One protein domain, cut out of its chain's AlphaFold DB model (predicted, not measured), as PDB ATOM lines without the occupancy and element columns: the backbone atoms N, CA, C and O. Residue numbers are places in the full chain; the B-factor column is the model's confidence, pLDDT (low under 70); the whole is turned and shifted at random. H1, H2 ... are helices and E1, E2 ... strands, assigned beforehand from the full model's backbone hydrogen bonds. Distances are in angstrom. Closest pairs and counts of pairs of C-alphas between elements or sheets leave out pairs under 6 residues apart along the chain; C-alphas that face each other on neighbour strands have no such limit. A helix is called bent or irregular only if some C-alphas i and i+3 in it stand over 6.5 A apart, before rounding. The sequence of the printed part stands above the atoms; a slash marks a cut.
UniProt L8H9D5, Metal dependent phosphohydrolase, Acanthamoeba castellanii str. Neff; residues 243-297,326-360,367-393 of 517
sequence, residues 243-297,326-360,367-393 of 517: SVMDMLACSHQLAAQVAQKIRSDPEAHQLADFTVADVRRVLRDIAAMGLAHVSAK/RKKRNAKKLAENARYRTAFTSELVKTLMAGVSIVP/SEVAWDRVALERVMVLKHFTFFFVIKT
ATOM      1  N   SER A 243      74.863  61.864  64.813       94.56
ATOM      2  CA  SER A 243      75.858  62.366  65.752       94.56
ATOM      3  C   SER A 243      77.036  62.983  65.000       94.56
ATOM      4  O   SER A 243      77.383  62.560  63.899       94.56
ATOM      5  N   VAL A 244      77.756  63.915  65.631       95.12
ATOM      6  CA  VAL A 244      79.064  64.362  65.112       95.12
ATOM      7  C   VAL A 244      80.075  63.211  65.027       95.12
ATOM      8  O   VAL A 244      81.005  63.276  64.232       95.12
ATOM      9  N   MET A 245      79.879  62.122  65.783       95.44
ATOM     10  CA  MET A 245      80.681  60.905  65.613       95.44
ATOM     11  C   MET A 245      80.430  60.228  64.264       95.44
ATOM     12  O   MET A 245      81.371  59.693  63.688       95.44
ATOM     13  N   ASP A 246      79.210  60.294  63.728       95.56
ATOM     14  CA  ASP A 246      78.889  59.722  62.416       95.56
ATOM     15  C   ASP A 246      79.561  60.504  61.283       95.56
ATOM     16  O   ASP A 246      79.956  59.931  60.268       95.56
ATOM     17  N   MET A 247      79.758  61.812  61.476       96.00
ATOM     18  CA  MET A 247      80.547  62.644  60.564       96.00
ATOM     19  C   MET A 247      82.024  62.230  60.566       96.00
ATOM     20  O   MET A 247      82.623  62.088  59.501       96.00
ATOM     21  N   LEU A 248      82.601  61.998  61.753       95.12
ATOM     22  CA  LEU A 248      83.987  61.534  61.901       95.12
ATOM     23  C   LEU A 248      84.181  60.124  61.324       95.12
ATOM     24  O   LEU A 248      85.186  59.860  60.668       95.12
ATOM     25  N   ALA A 249      83.203  59.242  61.532       94.81
ATOM     26  CA  ALA A 249      83.215  57.853  61.083       94.81
ATOM     27  C   ALA A 249      82.623  57.656  59.672       94.81
ATOM     28  O   ALA A 249      82.277  56.534  59.296       94.81
ATOM     29  N   CYS A 250      82.490  58.725  58.881       96.12
ATOM     30  CA  CYS A 250      81.845  58.674  57.572       96.12
ATOM     31  C   CYS A 250      82.505  57.634  56.643       96.12
ATOM     32  O   CYS A 250      83.693  57.719  56.287       96.12
ATOM     33  N   SER A 251      81.710  56.642  56.231       96.31
ATOM     34  CA  SER A 251      82.174  55.531  55.399       96.31
ATOM     35  C   SER A 251      82.651  56.012  54.027       96.31
ATOM     36  O   SER A 251      82.232  57.053  53.516       96.31
ATOM     37  N   HIS A 252      83.537  55.235  53.397       96.88
ATOM     38  CA  HIS A 252      84.030  55.570  52.059       96.88
ATOM     39  C   HIS A 252      82.889  55.621  51.038       96.88
ATOM     40  O   HIS A 252      82.849  56.527  50.211       96.88
ATOM     41  N   GLN A 253      81.945  54.673  51.107       96.88
ATOM     42  CA  GLN A 253      80.811  54.624  50.183       96.88
ATOM     43  C   GLN A 253      79.930  55.870  50.303       96.88
ATOM     44  O   GLN A 253      79.583  56.467  49.285       96.88
ATOM     45  N   LEU A 254      79.604  56.292  51.528       96.25
ATOM     46  CA  LEU A 254      78.779  57.476  51.754       96.25
ATOM     47  C   LEU A 254      79.487  58.749  51.280       96.25
ATOM     48  O   LEU A 254      78.906  59.542  50.542       96.25
ATOM     49  N   ALA A 255      80.762  58.919  51.636       97.81
ATOM     50  CA  ALA A 255      81.548  60.060  51.181       97.81
ATOM     51  C   ALA A 255      81.688  60.097  49.646       97.81
ATOM     52  O   ALA A 255      81.629  61.172  49.050       97.81
ATOM     53  N   ALA A 256      81.796  58.939  48.985       97.81
ATOM     54  CA  ALA A 256      81.804  58.846  47.525       97.81
ATOM     55  C   ALA A 256      80.466  59.266  46.894       97.81
ATOM     56  O   ALA A 256      80.477  59.998  45.903       97.81
ATOM     57  N   GLN A 257      79.331  58.872  47.482       97.06
ATOM     58  CA  GLN A 257      78.003  59.315  47.038       97.06
ATOM     59  C   GLN A 257      77.829  60.830  47.189       97.06
ATOM     60  O   GLN A 257      77.343  61.487  46.267       97.06
ATOM     61  N   VAL A 258      78.268  61.394  48.319       97.31
ATOM     62  CA  VAL A 258      78.252  62.843  48.566       97.31
ATOM     63  C   VAL A 258      79.123  63.572  47.541       97.31
ATOM     64  O   VAL A 258      78.632  64.476  46.870       97.31
ATOM     65  N   ALA A 259      80.374  63.144  47.342       97.62
ATOM     66  CA  ALA A 259      81.285  63.763  46.379       97.62
ATOM     67  C   ALA A 259      80.742  63.690  44.942       97.62
ATOM     68  O   ALA A 259      80.744  64.686  44.223       97.62
ATOM     69  N   GLN A 260      80.220  62.531  44.525       96.56
ATOM     70  CA  GLN A 260      79.581  62.380  43.217       96.56
ATOM     71  C   GLN A 260      78.388  63.323  43.067       96.56
ATOM     72  O   GLN A 260      78.211  63.926  42.007       96.56
ATOM     73  N   LYS A 261      77.578  63.464  44.122       94.88
ATOM     74  CA  LYS A 261      76.415  64.340  44.086       94.88
ATOM     75  C   LYS A 261      76.826  65.803  43.921       94.88
ATOM     76  O   LYS A 261      76.275  66.439  43.026       94.88
ATOM     77  N   ILE A 262      77.824  66.265  44.681       95.75
ATOM     78  CA  ILE A 262      78.403  67.617  44.589       95.75
ATOM     79  C   ILE A 262      78.909  67.898  43.172       95.75
ATOM     80  O   ILE A 262      78.488  68.873  42.562       95.75
ATOM     81  N   ARG A 263      79.724  67.002  42.594       95.06
ATOM     82  CA  ARG A 263      80.260  67.179  41.230       95.06
ATOM     83  C   ARG A 263      79.177  67.282  40.151       95.06
ATOM     84  O   ARG A 263      79.410  67.865  39.098       95.06
ATOM     85  N   SER A 264      78.003  66.690  40.388       90.88
ATOM     86  CA  SER A 264      76.860  66.732  39.464       90.88
ATOM     87  C   SER A 264      75.877  67.877  39.732       90.88
ATOM     88  O   SER A 264      74.884  68.002  39.007       90.88
ATOM     89  N   ASP A 265      76.088  68.668  40.788       88.75
ATOM     90  CA  ASP A 265      75.199  69.767  41.141       88.75
ATOM     91  C   ASP A 265      75.576  71.035  40.351       88.75
ATOM     92  O   ASP A 265      76.690  71.541  40.501       88.75
ATOM     93  N   PRO A 266      74.671  71.591  39.519       84.69
ATOM     94  CA  PRO A 266      74.941  72.829  38.787       84.69
ATOM     95  C   PRO A 266      75.276  74.021  39.696       84.69
ATOM     96  O   PRO A 266      75.986  74.937  39.280       84.69
ATOM     97  N   GLU A 267      74.767  74.026  40.933       82.81
ATOM     98  CA  GLU A 267      75.028  75.082  41.918       82.81
ATOM     99  C   GLU A 267      76.441  74.970  42.522       82.81
ATOM    100  O   GLU A 267      76.962  75.953  43.041       82.81
ATOM    101  N   ALA A 268      77.108  73.819  42.369       87.62
ATOM    102  CA  ALA A 268      78.444  73.532  42.889       87.62
ATOM    103  C   ALA A 268      79.510  73.399  41.785       87.62
ATOM    104  O   ALA A 268      80.501  72.695  41.959       87.62
ATOM    105  N   HIS A 269      79.350  74.090  40.650       86.94
ATOM    106  CA  HIS A 269      80.294  74.032  39.521       86.94
ATOM    107  C   HIS A 269      81.756  74.353  39.898       86.94
ATOM    108  O   HIS A 269      82.675  73.850  39.257       86.94
ATOM    109  N   GLN A 270      81.984  75.148  40.951       89.44
ATOM    110  CA  GLN A 270      83.323  75.449  41.488       89.44
ATOM    111  C   GLN A 270      83.992  74.248  42.185       89.44
ATOM    112  O   GLN A 270      85.179  74.301  42.487       89.44
ATOM    113  N   LEU A 271      83.232  73.181  42.450       92.88
ATOM    114  CA  LEU A 271      83.644  71.952  43.130       92.88
ATOM    115  C   LEU A 271      83.578  70.743  42.174       92.88
ATOM    116  O   LEU A 271      83.271  69.621  42.578       92.88
ATOM    117  N   ALA A 272      83.828  70.952  40.878       91.00
ATOM    118  CA  ALA A 272      83.780  69.886  39.873       91.00
ATOM    119  C   ALA A 272      84.831  68.776  40.103       91.00
ATOM    120  O   ALA A 272      84.638  67.642  39.666       91.00
ATOM    121  N   ASP A 273      85.916  69.083  40.814       92.38
ATOM    122  CA  ASP A 273      87.017  68.187  41.180       92.38
ATOM    123  C   ASP A 273      86.884  67.589  42.595       92.38
ATOM    124  O   ASP A 273      87.765  66.856  43.038       92.38
ATOM    125  N   PHE A 274      85.776  67.849  43.304       96.31
ATOM    126  CA  PHE A 274      85.617  67.498  44.720       96.31
ATOM    127  C   PHE A 274      85.762  65.996  44.988       96.31
ATOM    128  O   PHE A 274      85.087  65.170  44.359       96.31
ATOM    129  N   THR A 275      86.613  65.625  45.946       97.75
ATOM    130  CA  THR A 275      86.993  64.229  46.202       97.75
ATOM    131  C   THR A 275      86.362  63.648  47.472       97.75
ATOM    132  O   THR A 275      85.763  64.339  48.294       97.75
ATOM    133  N   VAL A 276      86.526  62.335  47.667       97.94
ATOM    134  CA  VAL A 276      86.167  61.653  48.926       97.94
ATOM    135  C   VAL A 276      86.964  62.208  50.112       97.94
ATOM    136  O   VAL A 276      86.434  62.302  51.222       97.94
ATOM    137  N   ALA A 277      88.231  62.570  49.890       97.81
ATOM    138  CA  ALA A 277      89.085  63.146  50.920       97.81
ATOM    139  C   ALA A 277      88.567  64.524  51.356       97.81
ATOM    140  O   ALA A 277      88.497  64.785  52.556       97.81
ATOM    141  N   ASP A 278      88.107  65.345  50.408       98.12
ATOM    142  CA  ASP A 278      87.522  66.655  50.703       98.12
ATOM    143  C   ASP A 278      86.241  66.548  51.527       98.12
ATOM    144  O   ASP A 278      86.105  67.234  52.538       98.12
ATOM    145  N   VAL A 279      85.335  65.631  51.165       98.38
ATOM    146  CA  VAL A 279      84.114  65.377  51.952       98.38
ATOM    147  C   VAL A 279      84.471  65.041  53.399       98.38
ATOM    148  O   VAL A 279      83.918  65.623  54.331       98.38
ATOM    149  N   ARG A 280      85.415  64.117  53.605       98.38
ATOM    150  CA  ARG A 280      85.835  63.705  54.952       98.38
ATOM    151  C   ARG A 280      86.514  64.831  55.717       98.38
ATOM    152  O   ARG A 280      86.249  64.973  56.905       98.38
ATOM    153  N   ARG A 281      87.357  65.630  55.058       98.12
ATOM    154  CA  ARG A 281      87.979  66.816  55.658       98.12
ATOM    155  C   ARG A 281      86.909  67.784  56.160       98.12
ATOM    156  O   ARG A 281      86.910  68.111  57.338       98.12
ATOM    157  N   VAL A 282      85.951  68.152  55.312       98.38
ATOM    158  CA  VAL A 282      84.870  69.081  55.677       98.38
ATOM    159  C   VAL A 282      84.014  68.534  56.823       98.38
ATOM    160  O   VAL A 282      83.714  69.265  57.765       98.38
ATOM    161  N   LEU A 283      83.656  67.245  56.795       98.31
ATOM    162  CA  LEU A 283      82.914  66.604  57.887       98.31
ATOM    163  C   LEU A 283      83.704  66.601  59.202       98.31
ATOM    164  O   LEU A 283      83.129  66.884  60.253       98.31
ATOM    165  N   ARG A 284      85.016  66.331  59.156       97.75
ATOM    166  CA  ARG A 284      85.892  66.415  60.333       97.75
ATOM    167  C   ARG A 284      85.972  67.833  60.881       97.75
ATOM    168  O   ARG A 284      85.842  67.997  62.090       97.75
ATOM    169  N   ASP A 285      86.117  68.837  60.022       97.44
ATOM    170  CA  ASP A 285      86.185  70.243  60.428       97.44
ATOM    171  C   ASP A 285      84.899  70.678  61.148       97.44
ATOM    172  O   ASP A 285      84.941  71.306  62.208       97.44
ATOM    173  N   ILE A 286      83.738  70.300  60.603       97.62
ATOM    174  CA  ILE A 286      82.426  70.597  61.194       97.62
ATOM    175  C   ILE A 286      82.241  69.846  62.522       97.62
ATOM    176  O   ILE A 286      81.803  70.434  63.513       97.62
ATOM    177  N   ALA A 287      82.604  68.563  62.579       96.69
ATOM    178  CA  ALA A 287      82.523  67.775  63.806       96.69
ATOM    179  C   ALA A 287      83.449  68.323  64.905       96.69
ATOM    180  O   ALA A 287      83.048  68.406  66.069       96.69
ATOM    181  N   ALA A 288      84.663  68.746  64.543       95.00
ATOM    182  CA  ALA A 288      85.616  69.367  65.455       95.00
ATOM    183  C   ALA A 288      85.079  70.690  66.019       95.00
ATOM    184  O   ALA A 288      85.154  70.903  67.231       95.00
ATOM    185  N   MET A 289      84.467  71.531  65.174       94.50
ATOM    186  CA  MET A 289      83.774  72.752  65.607       94.50
ATOM    187  C   MET A 289      82.698  72.432  66.657       94.50
ATOM    188  O   MET A 289      82.702  73.008  67.744       94.50
ATOM    189  N   GLY A 290      81.839  71.440  66.402       94.19
ATOM    190  CA  GLY A 290      80.814  71.019  67.363       94.19
ATOM    191  C   GLY A 290      81.390  70.519  68.695       94.19
ATOM    192  O   GLY A 290      80.928  70.908  69.771       94.19
ATOM    193  N   LEU A 291      82.434  69.686  68.650       94.06
ATOM    194  CA  LEU A 291      83.082  69.143  69.851       94.06
ATOM    195  C   LEU A 291      83.828  70.212  70.668       94.06
ATOM    196  O   LEU A 291      83.919  70.086  71.898       94.06
ATOM    197  N   ALA A 292      84.330  71.270  70.026       92.44
ATOM    198  CA  ALA A 292      85.006  72.379  70.696       92.44
ATOM    199  C   ALA A 292      84.071  73.130  71.661       92.44
ATOM    200  O   ALA A 292      84.485  73.463  72.774       92.44
ATOM    201  N   HIS A 293      82.788  73.297  71.316       91.62
ATOM    202  CA  HIS A 293      81.803  73.961  72.184       91.62
ATOM    203  C   HIS A 293      81.519  73.221  73.496       91.62
ATOM    204  O   HIS A 293      81.144  73.848  74.487       91.62
ATOM    205  N   VAL A 294      81.703  71.900  73.519       89.06
ATOM    206  CA  VAL A 294      81.541  71.084  74.733       89.06
ATOM    207  C   VAL A 294      82.839  71.017  75.536       89.06
ATOM    208  O   VAL A 294      82.815  70.956  76.765       89.06
ATOM    209  N   SER A 295      83.973  71.009  74.834       77.81
ATOM    210  CA  SER A 295      85.301  70.807  75.422       77.81
ATOM    211  C   SER A 295      85.899  72.085  76.018       77.81
ATOM    212  O   SER A 295      86.815  72.002  76.837       77.81
ATOM    213  N   ALA A 296      85.389  73.261  75.640       62.22
ATOM    214  CA  ALA A 296      85.864  74.538  76.151       62.22
ATOM    215  C   ALA A 296      85.686  74.637  77.681       62.22
ATOM    216  O   ALA A 296      84.583  74.832  78.201       62.22
ATOM    217  N   LYS A 297      86.803  74.567  78.422       49.28
ATOM    218  CA  LYS A 297      86.912  75.228  79.736       49.28
ATOM    219  C   LYS A 297      86.516  76.703  79.535       49.28
ATOM    220  O   LYS A 297      86.836  77.255  78.489       49.28
ATOM    221  N   ARG A 326      86.084  59.990  75.273       87.81
ATOM    222  CA  ARG A 326      85.866  61.418  75.522       87.81
ATOM    223  C   ARG A 326      85.082  62.081  74.390       87.81
ATOM    224  O   ARG A 326      84.115  62.791  74.684       87.81
ATOM    225  N   LYS A 327      85.443  61.832  73.127       88.56
ATOM    226  CA  LYS A 327      84.728  62.352  71.947       88.56
ATOM    227  C   LYS A 327      83.286  61.865  71.917       88.56
ATOM    228  O   LYS A 327      82.380  62.689  71.809       88.56
ATOM    229  N   LYS A 328      83.047  60.571  72.155       89.94
ATOM    230  CA  LYS A 328      81.692  60.000  72.237       89.94
ATOM    231  C   LYS A 328      80.847  60.659  73.333       89.94
ATOM    232  O   LYS A 328      79.691  61.016  73.101       89.94
ATOM    233  N   ARG A 329      81.422  60.883  74.519       91.75
ATOM    234  CA  ARG A 329      80.745  61.591  75.618       91.75
ATOM    235  C   ARG A 329      80.438  63.045  75.260       91.75
ATOM    236  O   ARG A 329      79.352  63.529  75.574       91.75
ATOM    237  N   ASN A 330      81.373  63.742  74.621       93.69
ATOM    238  CA  ASN A 330      81.182  65.135  74.223       93.69
ATOM    239  C   ASN A 330      80.157  65.267  73.093       93.69
ATOM    240  O   ASN A 330      79.311  66.150  73.161       93.69
ATOM    241  N   ALA A 331      80.153  64.349  72.128       94.19
ATOM    242  CA  ALA A 331      79.142  64.269  71.080       94.19
ATOM    243  C   ALA A 331      77.736  64.064  71.661       94.19
ATOM    244  O   ALA A 331      76.797  64.754  71.268       94.19
ATOM    245  N   LYS A 332      77.594  63.179  72.658       94.38
ATOM    246  CA  LYS A 332      76.327  62.989  73.376       94.38
ATOM    247  C   LYS A 332      75.886  64.264  74.107       94.38
ATOM    248  O   LYS A 332      74.747  64.692  73.964       94.38
ATOM    249  N   LYS A 333      76.799  64.921  74.832       94.31
ATOM    250  CA  LYS A 333      76.517  66.203  75.506       94.31
ATOM    251  C   LYS A 333      76.123  67.306  74.530       94.31
ATOM    252  O   LYS A 333      75.235  68.090  74.856       94.31
ATOM    253  N   LEU A 334      76.781  67.374  73.370       94.69
ATOM    254  CA  LEU A 334      76.412  68.282  72.292       94.69
ATOM    255  C   LEU A 334      74.969  67.995  71.884       94.69
ATOM    256  O   LEU A 334      74.143  68.885  71.994       94.69
ATOM    257  N   ALA A 335      74.641  66.754  71.522       93.50
ATOM    258  CA  ALA A 335      73.306  66.357  71.076       93.50
ATOM    259  C   ALA A 335      72.196  66.582  72.120       93.50
ATOM    260  O   ALA A 335      71.085  66.947  71.751       93.50
ATOM    261  N   GLU A 336      72.468  66.435  73.417       92.06
ATOM    262  CA  GLU A 336      71.453  66.561  74.476       92.06
ATOM    263  C   GLU A 336      71.265  68.008  74.964       92.06
ATOM    264  O   GLU A 336      70.136  68.443  75.214       92.06
ATOM    265  N   ASN A 337      72.332  68.809  75.024       93.44
ATOM    266  CA  ASN A 337      72.290  70.154  75.597       93.44
ATOM    267  C   ASN A 337      72.020  71.242  74.543       93.44
ATOM    268  O   ASN A 337      72.867  71.537  73.699       93.44
ATOM    269  N   ALA A 338      70.866  71.907  74.655       92.38
ATOM    270  CA  ALA A 338      70.462  72.973  73.737       92.38
ATOM    271  C   ALA A 338      71.482  74.117  73.649       92.38
ATOM    272  O   ALA A 338      71.768  74.587  72.556       92.38
ATOM    273  N   ARG A 339      72.112  74.510  74.764       94.06
ATOM    274  CA  ARG A 339      73.123  75.577  74.760       94.06
ATOM    275  C   ARG A 339      74.302  75.237  73.851       94.06
ATOM    276  O   ARG A 339      74.788  76.118  73.153       94.06
ATOM    277  N   TYR A 340      74.778  73.990  73.880       95.50
ATOM    278  CA  TYR A 340      75.906  73.576  73.045       95.50
ATOM    279  C   TYR A 340      75.499  73.447  71.579       95.50
ATOM    280  O   TYR A 340      76.225  73.956  70.728       95.50
ATOM    281  N   ARG A 341      74.338  72.841  71.280       94.44
ATOM    282  CA  ARG A 341      73.846  72.737  69.893       94.44
ATOM    283  C   ARG A 341      73.640  74.101  69.260       94.44
ATOM    284  O   ARG A 341      74.197  74.351  68.203       94.44
ATOM    285  N   THR A 342      72.909  74.986  69.932       93.69
ATOM    286  CA  THR A 342      72.584  76.303  69.387       93.69
ATOM    287  C   THR A 342      73.828  77.182  69.267       93.69
ATOM    288  O   THR A 342      73.944  77.936  68.308       93.69
ATOM    289  N   ALA A 343      74.800  77.077  70.185       95.62
ATOM    290  CA  ALA A 343      76.083  77.770  70.032       95.62
ATOM    291  C   ALA A 343      76.863  77.267  68.808       95.62
ATOM    292  O   ALA A 343      77.363  78.081  68.035       95.62
ATOM    293  N   PHE A 344      76.908  75.947  68.611       96.50
ATOM    294  CA  PHE A 344      77.545  75.320  67.456       96.50
ATOM    295  C   PHE A 344      76.885  75.727  66.137       96.50
ATOM    296  O   PHE A 344      77.568  76.180  65.219       96.50
ATOM    297  N   THR A 345      75.561  75.629  66.040       95.62
ATOM    298  CA  THR A 345      74.843  75.982  64.809       95.62
ATOM    299  C   THR A 345      74.908  77.483  64.537       95.62
ATOM    300  O   THR A 345      75.079  77.877  63.388       95.62
ATOM    301  N   SER A 346      74.908  78.327  65.576       96.06
ATOM    302  CA  SER A 346      75.124  79.777  65.436       96.06
ATOM    303  C   SER A 346      76.522  80.118  64.912       96.06
ATOM    304  O   SER A 346      76.659  80.998  64.059       96.06
ATOM    305  N   GLU A 347      77.571  79.446  65.402       96.56
ATOM    306  CA  GLU A 347      78.927  79.619  64.870       96.56
ATOM    307  C   GLU A 347      78.995  79.174  63.407       96.56
ATOM    308  O   GLU A 347      79.530  79.899  62.566       96.56
ATOM    309  N   LEU A 348      78.378  78.039  63.080       96.81
ATOM    310  CA  LEU A 348      78.326  77.539  61.716       96.81
ATOM    311  C   LEU A 348      77.630  78.539  60.779       96.81
ATOM    312  O   LEU A 348      78.248  78.945  59.796       96.81
ATOM    313  N   VAL A 349      76.431  79.030  61.122       97.81
ATOM    314  CA  VAL A 349      75.716  80.087  60.374       97.81
ATOM    315  C   VAL A 349      76.613  81.308  60.166       97.81
ATOM    316  O   VAL A 349      76.765  81.771  59.037       97.81
ATOM    317  N   LYS A 350      77.276  81.791  61.224       96.75
ATOM    318  CA  LYS A 350      78.185  82.940  61.142       96.75
ATOM    319  C   LYS A 350      79.333  82.699  60.160       96.75
ATOM    320  O   LYS A 350      79.650  83.586  59.372       96.75
ATOM    321  N   THR A 351      79.969  81.526  60.204       96.44
ATOM    322  CA  THR A 351      81.080  81.208  59.290       96.44
ATOM    323  C   THR A 351      80.620  81.065  57.844       96.44
ATOM    324  O   THR A 351      81.332  81.506  56.950       96.44
ATOM    325  N   LEU A 352      79.430  80.504  57.610       97.81
ATOM    326  CA  LEU A 352      78.858  80.387  56.272       97.81
ATOM    327  C   LEU A 352      78.507  81.761  55.700       97.81
ATOM    328  O   LEU A 352      78.887  82.060  54.576       97.81
ATOM    329  N   MET A 353      77.860  82.620  56.491       97.38
ATOM    330  CA  MET A 353      77.545  83.990  56.082       97.38
ATOM    331  C   MET A 353      78.798  84.813  55.775       97.38
ATOM    332  O   MET A 353      78.804  85.583  54.820       97.38
ATOM    333  N   ALA A 354      79.871  84.647  56.555       96.44
ATOM    334  CA  ALA A 354      81.133  85.346  56.318       96.44
ATOM    335  C   ALA A 354      81.757  85.005  54.952       96.44
ATOM    336  O   ALA A 354      82.463  85.840  54.391       96.44
ATOM    337  N   GLY A 355      81.464  83.817  54.414       96.50
ATOM    338  CA  GLY A 355      81.898  83.394  53.085       96.50
ATOM    339  C   GLY A 355      80.965  83.790  51.947       96.50
ATOM    340  O   GLY A 355      81.140  83.321  50.826       96.50
ATOM    341  N   VAL A 356      79.968  84.636  52.208       96.69
ATOM    342  CA  VAL A 356      79.027  85.139  51.205       96.69
ATOM    343  C   VAL A 356      79.326  86.604  50.889       96.69
ATOM    344  O   VAL A 356      79.480  87.440  51.779       96.69
ATOM    345  N   SER A 357      79.362  86.929  49.596       95.25
ATOM    346  CA  SER A 357      79.600  88.278  49.073       95.25
ATOM    347  C   SER A 357      78.648  88.606  47.921       95.25
ATOM    348  O   SER A 357      78.082  87.708  47.297       95.25
ATOM    349  N   ILE A 358      78.457  89.897  47.639       93.94
ATOM    350  CA  ILE A 358      77.668  90.366  46.494       93.94
ATOM    351  C   ILE A 358      78.622  90.783  45.377       93.94
ATOM    352  O   ILE A 358      79.524  91.588  45.598       93.94
ATOM    353  N   VAL A 359      78.391  90.256  44.177       91.69
ATOM    354  CA  VAL A 359      79.086  90.629  42.945       91.69
ATOM    355  C   VAL A 359      78.180  91.572  42.153       91.69
ATOM    356  O   VAL A 359      77.150  91.123  41.633       91.69
ATOM    357  N   PRO A 360      78.529  92.868  42.051       90.12
ATOM    358  CA  PRO A 360      77.745  93.830  41.289       90.12
ATOM    359  C   PRO A 360      77.650  93.443  39.810       90.12
ATOM    360  O   PRO A 360      78.633  93.015  39.199       90.12
ATOM    361  N   SER A 367      72.603  91.807  40.144       91.94
ATOM    362  CA  SER A 367      73.771  91.463  40.958       91.94
ATOM    363  C   SER A 367      73.615  90.065  41.558       91.94
ATOM    364  O   SER A 367      72.506  89.615  41.861       91.94
ATOM    365  N   GLU A 368      74.732  89.370  41.732       89.56
ATOM    366  CA  GLU A 368      74.747  87.958  42.115       89.56
ATOM    367  C   GLU A 368      75.387  87.764  43.485       89.56
ATOM    368  O   GLU A 368      76.148  88.601  43.965       89.56
ATOM    369  N   VAL A 369      75.088  86.629  44.109       94.12
ATOM    370  CA  VAL A 369      75.787  86.182  45.311       94.12
ATOM    371  C   VAL A 369      76.943  85.273  44.903       94.12
ATOM    372  O   VAL A 369      76.738  84.314  44.158       94.12
ATOM    373  N   ALA A 370      78.139  85.555  45.414       94.44
ATOM    374  CA  ALA A 370      79.301  84.686  45.302       94.44
ATOM    375  C   ALA A 370      79.648  84.070  46.658       94.44
ATOM    376  O   ALA A 370      79.592  84.732  47.697       94.44
ATOM    377  N   TRP A 371      80.036  82.801  46.605       96.12
ATOM    378  CA  TRP A 371      80.509  82.030  47.743       96.12
ATOM    379  C   TRP A 371      82.025  81.921  47.701       96.12
ATOM    380  O   TRP A 371      82.596  81.664  46.640       96.12
ATOM    381  N   ASP A 372      82.668  82.057  48.855       95.62
ATOM    382  CA  ASP A 372      84.008  81.525  49.021       95.62
ATOM    383  C   ASP A 372      83.977  79.989  48.982       95.62
ATOM    384  O   ASP A 372      82.949  79.337  49.212       95.62
ATOM    385  N   ARG A 373      85.135  79.400  48.676       94.75
ATOM    386  CA  ARG A 373      85.250  77.951  48.519       94.75
ATOM    387  C   ARG A 373      84.897  77.204  49.810       94.75
ATOM    388  O   ARG A 373      84.207  76.197  49.745       94.75
ATOM    389  N   VAL A 374      85.325  77.686  50.976       95.38
ATOM    390  CA  VAL A 374      85.157  76.974  52.257       95.38
ATOM    391  C   VAL A 374      83.685  76.913  52.674       95.38
ATOM    392  O   VAL A 374      83.202  75.861  53.098       95.38
ATOM    393  N   ALA A 375      82.958  78.019  52.551       96.75
ATOM    394  CA  ALA A 375      81.536  78.098  52.848       96.75
ATOM    395  C   ALA A 375      80.720  77.249  51.867       96.75
ATOM    396  O   ALA A 375      79.849  76.491  52.306       96.75
ATOM    397  N   LEU A 376      81.050  77.300  50.569       96.50
ATOM    398  CA  LEU A 376      80.404  76.465  49.556       96.50
ATOM    399  C   LEU A 376      80.610  74.972  49.843       96.50
ATOM    400  O   LEU A 376      79.647  74.207  49.840       96.50
ATOM    401  N   GLU A 377      81.845  74.558  50.147       97.31
ATOM    402  CA  GLU A 377      82.166  73.176  50.516       97.31
ATOM    403  C   GLU A 377      81.337  72.706  51.719       97.31
ATOM    404  O   GLU A 377      80.729  71.636  51.669       97.31
ATOM    405  N   ARG A 378      81.252  73.513  52.786       97.94
ATOM    406  CA  ARG A 378      80.485  73.179  53.998       97.94
ATOM    407  C   ARG A 378      78.992  73.028  53.725       97.94
ATOM    408  O   ARG A 378      78.411  72.029  54.143       97.94
ATOM    409  N   VAL A 379      78.386  73.984  53.021       97.00
ATOM    410  CA  VAL A 379      76.961  73.933  52.653       97.00
ATOM    411  C   VAL A 379      76.671  72.694  51.813       97.00
ATOM    412  O   VAL A 379      75.772  71.921  52.140       97.00
ATOM    413  N   MET A 380      77.464  72.452  50.769       96.31
ATOM    414  CA  MET A 380      77.227  71.343  49.847       96.31
ATOM    415  C   MET A 380      77.445  69.980  50.512       96.31
ATOM    416  O   MET A 380      76.642  69.062  50.322       96.31
ATOM    417  N   VAL A 381      78.481  69.848  51.348       97.75
ATOM    418  CA  VAL A 381      78.719  68.624  52.120       97.75
ATOM    419  C   VAL A 381      77.587  68.375  53.107       97.75
ATOM    420  O   VAL A 381      77.062  67.267  53.108       97.75
ATOM    421  N   LEU A 382      77.148  69.365  53.891       96.94
ATOM    422  CA  LEU A 382      76.041  69.188  54.840       96.94
ATOM    423  C   LEU A 382      74.735  68.816  54.137       96.94
ATOM    424  O   LEU A 382      74.107  67.817  54.489       96.94
ATOM    425  N   LYS A 383      74.365  69.559  53.089       93.94
ATOM    426  CA  LYS A 383      73.155  69.332  52.288       93.94
ATOM    427  C   LYS A 383      73.077  67.901  51.760       93.94
ATOM    428  O   LYS A 383      72.041  67.241  51.874       93.94
ATOM    429  N   HIS A 384      74.164  67.392  51.183       94.81
ATOM    430  CA  HIS A 384      74.175  66.052  50.599       94.81
ATOM    431  C   HIS A 384      74.454  64.943  51.616       94.81
ATOM    432  O   HIS A 384      73.892  63.857  51.477       94.81
ATOM    433  N   PHE A 385      75.251  65.204  52.653       95.94
ATOM    434  CA  PHE A 385      75.469  64.259  53.745       95.94
ATOM    435  C   PHE A 385      74.163  63.982  54.485       95.94
ATOM    436  O   PHE A 385      73.766  62.824  54.571       95.94
ATOM    437  N   THR A 386      73.428  65.013  54.908       93.25
ATOM    438  CA  THR A 386      72.111  64.850  55.545       93.25
ATOM    439  C   THR A 386      71.127  64.130  54.622       93.25
ATOM    440  O   THR A 386      70.380  63.256  55.065       93.25
ATOM    441  N   PHE A 387      71.159  64.409  53.315       91.31
ATOM    442  CA  PHE A 387      70.311  63.701  52.358       91.31
ATOM    443  C   PHE A 387      70.564  62.186  52.328       91.31
ATOM    444  O   PHE A 387      69.614  61.404  52.377       91.31
ATOM    445  N   PHE A 388      71.821  61.748  52.251       92.56
ATOM    446  CA  PHE A 388      72.130  60.316  52.192       92.56
ATOM    447  C   PHE A 388      72.110  59.636  53.566       92.56
ATOM    448  O   PHE A 388      71.702  58.482  53.656       92.56
ATOM    449  N   PHE A 389      72.517  60.336  54.625       92.75
ATOM    450  CA  PHE A 389      72.635  59.775  55.969       92.75
ATOM    451  C   PHE A 389      71.303  59.754  56.725       92.75
ATOM    452  O   PHE A 389      71.030  58.796  57.438       92.75
ATOM    453  N   VAL A 390      70.464  60.783  56.556       90.06
ATOM    454  CA  VAL A 390      69.194  60.931  57.286       90.06
ATOM    455  C   VAL A 390      68.011  60.657  56.365       90.06
ATOM    456  O   VAL A 390      67.275  59.693  56.575       90.06
ATOM    457  N   ILE A 391      67.843  61.438  55.293       85.38
ATOM    458  CA  ILE A 391      66.625  61.405  54.452       85.38
ATOM    459  C   ILE A 391      66.444  60.052  53.745       85.38
ATOM    460  O   ILE A 391      65.321  59.586  53.532       85.38
ATOM    461  N   LYS A 392      67.542  59.386  53.381       86.12
ATOM    462  CA  LYS A 392      67.514  58.080  52.706       86.12
ATOM    463  C   LYS A 392      67.373  56.877  53.641       86.12
ATOM    464  O   LYS A 392      67.339  55.750  53.150       86.12
ATOM    465  N   THR A 393      67.231  57.088  54.948       83.50
ATOM    466  CA  THR A 393      66.988  55.995  55.900       83.50
ATOM    467  C   THR A 393      65.605  55.355  55.696       83.50
ATOM    468  O   THR A 393      64.654  56.053  55.333       83.50
TER     469      THR A 393
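AT A GLANCE: This is residues 243 to 297, 326 to 360 and 367 to 393 of the 517 residues of the protein "Metal dependent phosphohydrolase" of Acanthamoeba castellanii str. Neff (UniProt L8H9D5). Two long helices, H4 and H6, meet as a V near the end of H4 and the beginning of H6, with H5 packed at the corner, and H7 crosses the open side of the V. H1 and H2 pack on H4, H2 also on H7, and the small two-strand ribbon E1 and E2 reaches out beyond the far end of H6. The printed part has 117 residues, with seven named helices and two named strands in the order H1 H2 H3 H4 H5 H6 E1 E2 H7; the sheet, E1 - E2, is antiparallel and the class is mostly helix. It is compact, with a radius of gyration of the C-alphas of 14.9 A and spans of 42 by 35 by 22 A.

IN THESE COORDINATES: E1 is residues 356 to 359 and E2 is residues 368 to 371. H6, residues 338 to 354, measures 23.9 A, and H7, residues 373 to 391, 25.6 A, ending at C-alpha 391 (66.625, 61.405, 54.452). H4, residues 276 to 295, measures 28.0 A from C-alpha 276 at (86.167, 61.653, 48.926). H5 is residues 326 to 336, 15.3 A, and H2 residues 252 to 263, 16.3 A. H1 is residues 244 to 248, beginning at C-alpha 244 (79.064, 64.362, 65.112). H3, residues 266 to 271, is irregular: C-alphas 267 and 270 are 8.3 A apart.

HOW THE PARTS SIT: E1 and E2 are antiparallel at 142 degrees, with N 357 and O 370 within hydrogen-bond range at 2.9 A. H6 touches H7 at a steep tilt of 45 degrees, opposite ways, the closest C-alphas being those of Leu 352 and Ala 375, 4.9 A. The hub is H4, which touches five helices. With residues 289 to 294 alone it touches H6, Gly 290 to Phe 344 at 5.4 A between C-alphas, at a steep tilt of 48 degrees, opposite ways. H4 and H7 touch about perpendicular, at 88 degrees, closest at the C-alphas of Val 282 and Arg 378, 6.2 A. H5 touches H4 at the C-alphas of Val 294 and Asn 330, 6.0 A, and H6 only at the corner, Leu 334 and Tyr 340, 5.4 A. H1 touches H4 at the C-alphas of Val 244 and Ala 287, 5.0 A. H2 touches H7 at the C-alphas of Val 258 and His 384, 5.6 A, and H3 only at the corner. Every O i to N i+4 pair is within hydrogen-bond range in H1, H2, H5, H6 and H7, against 14 of 16 in H4 and 0 of 2 in H3, where 1 of 3 O i to N i+3 pairs is.

THE WHOLE: The two C-alphas farthest apart, those of Arg 326 and Pro 360, are 47.8 A apart. Residues 298 to 325 are not printed, with 14.5 A between C-alphas 297 and 326, nor are 361 to 366, with 4.6 A between C-alphas 360 and 367. Of the links printed whole, each is tight. Residues 296 to 297 are under 70 in pLDDT.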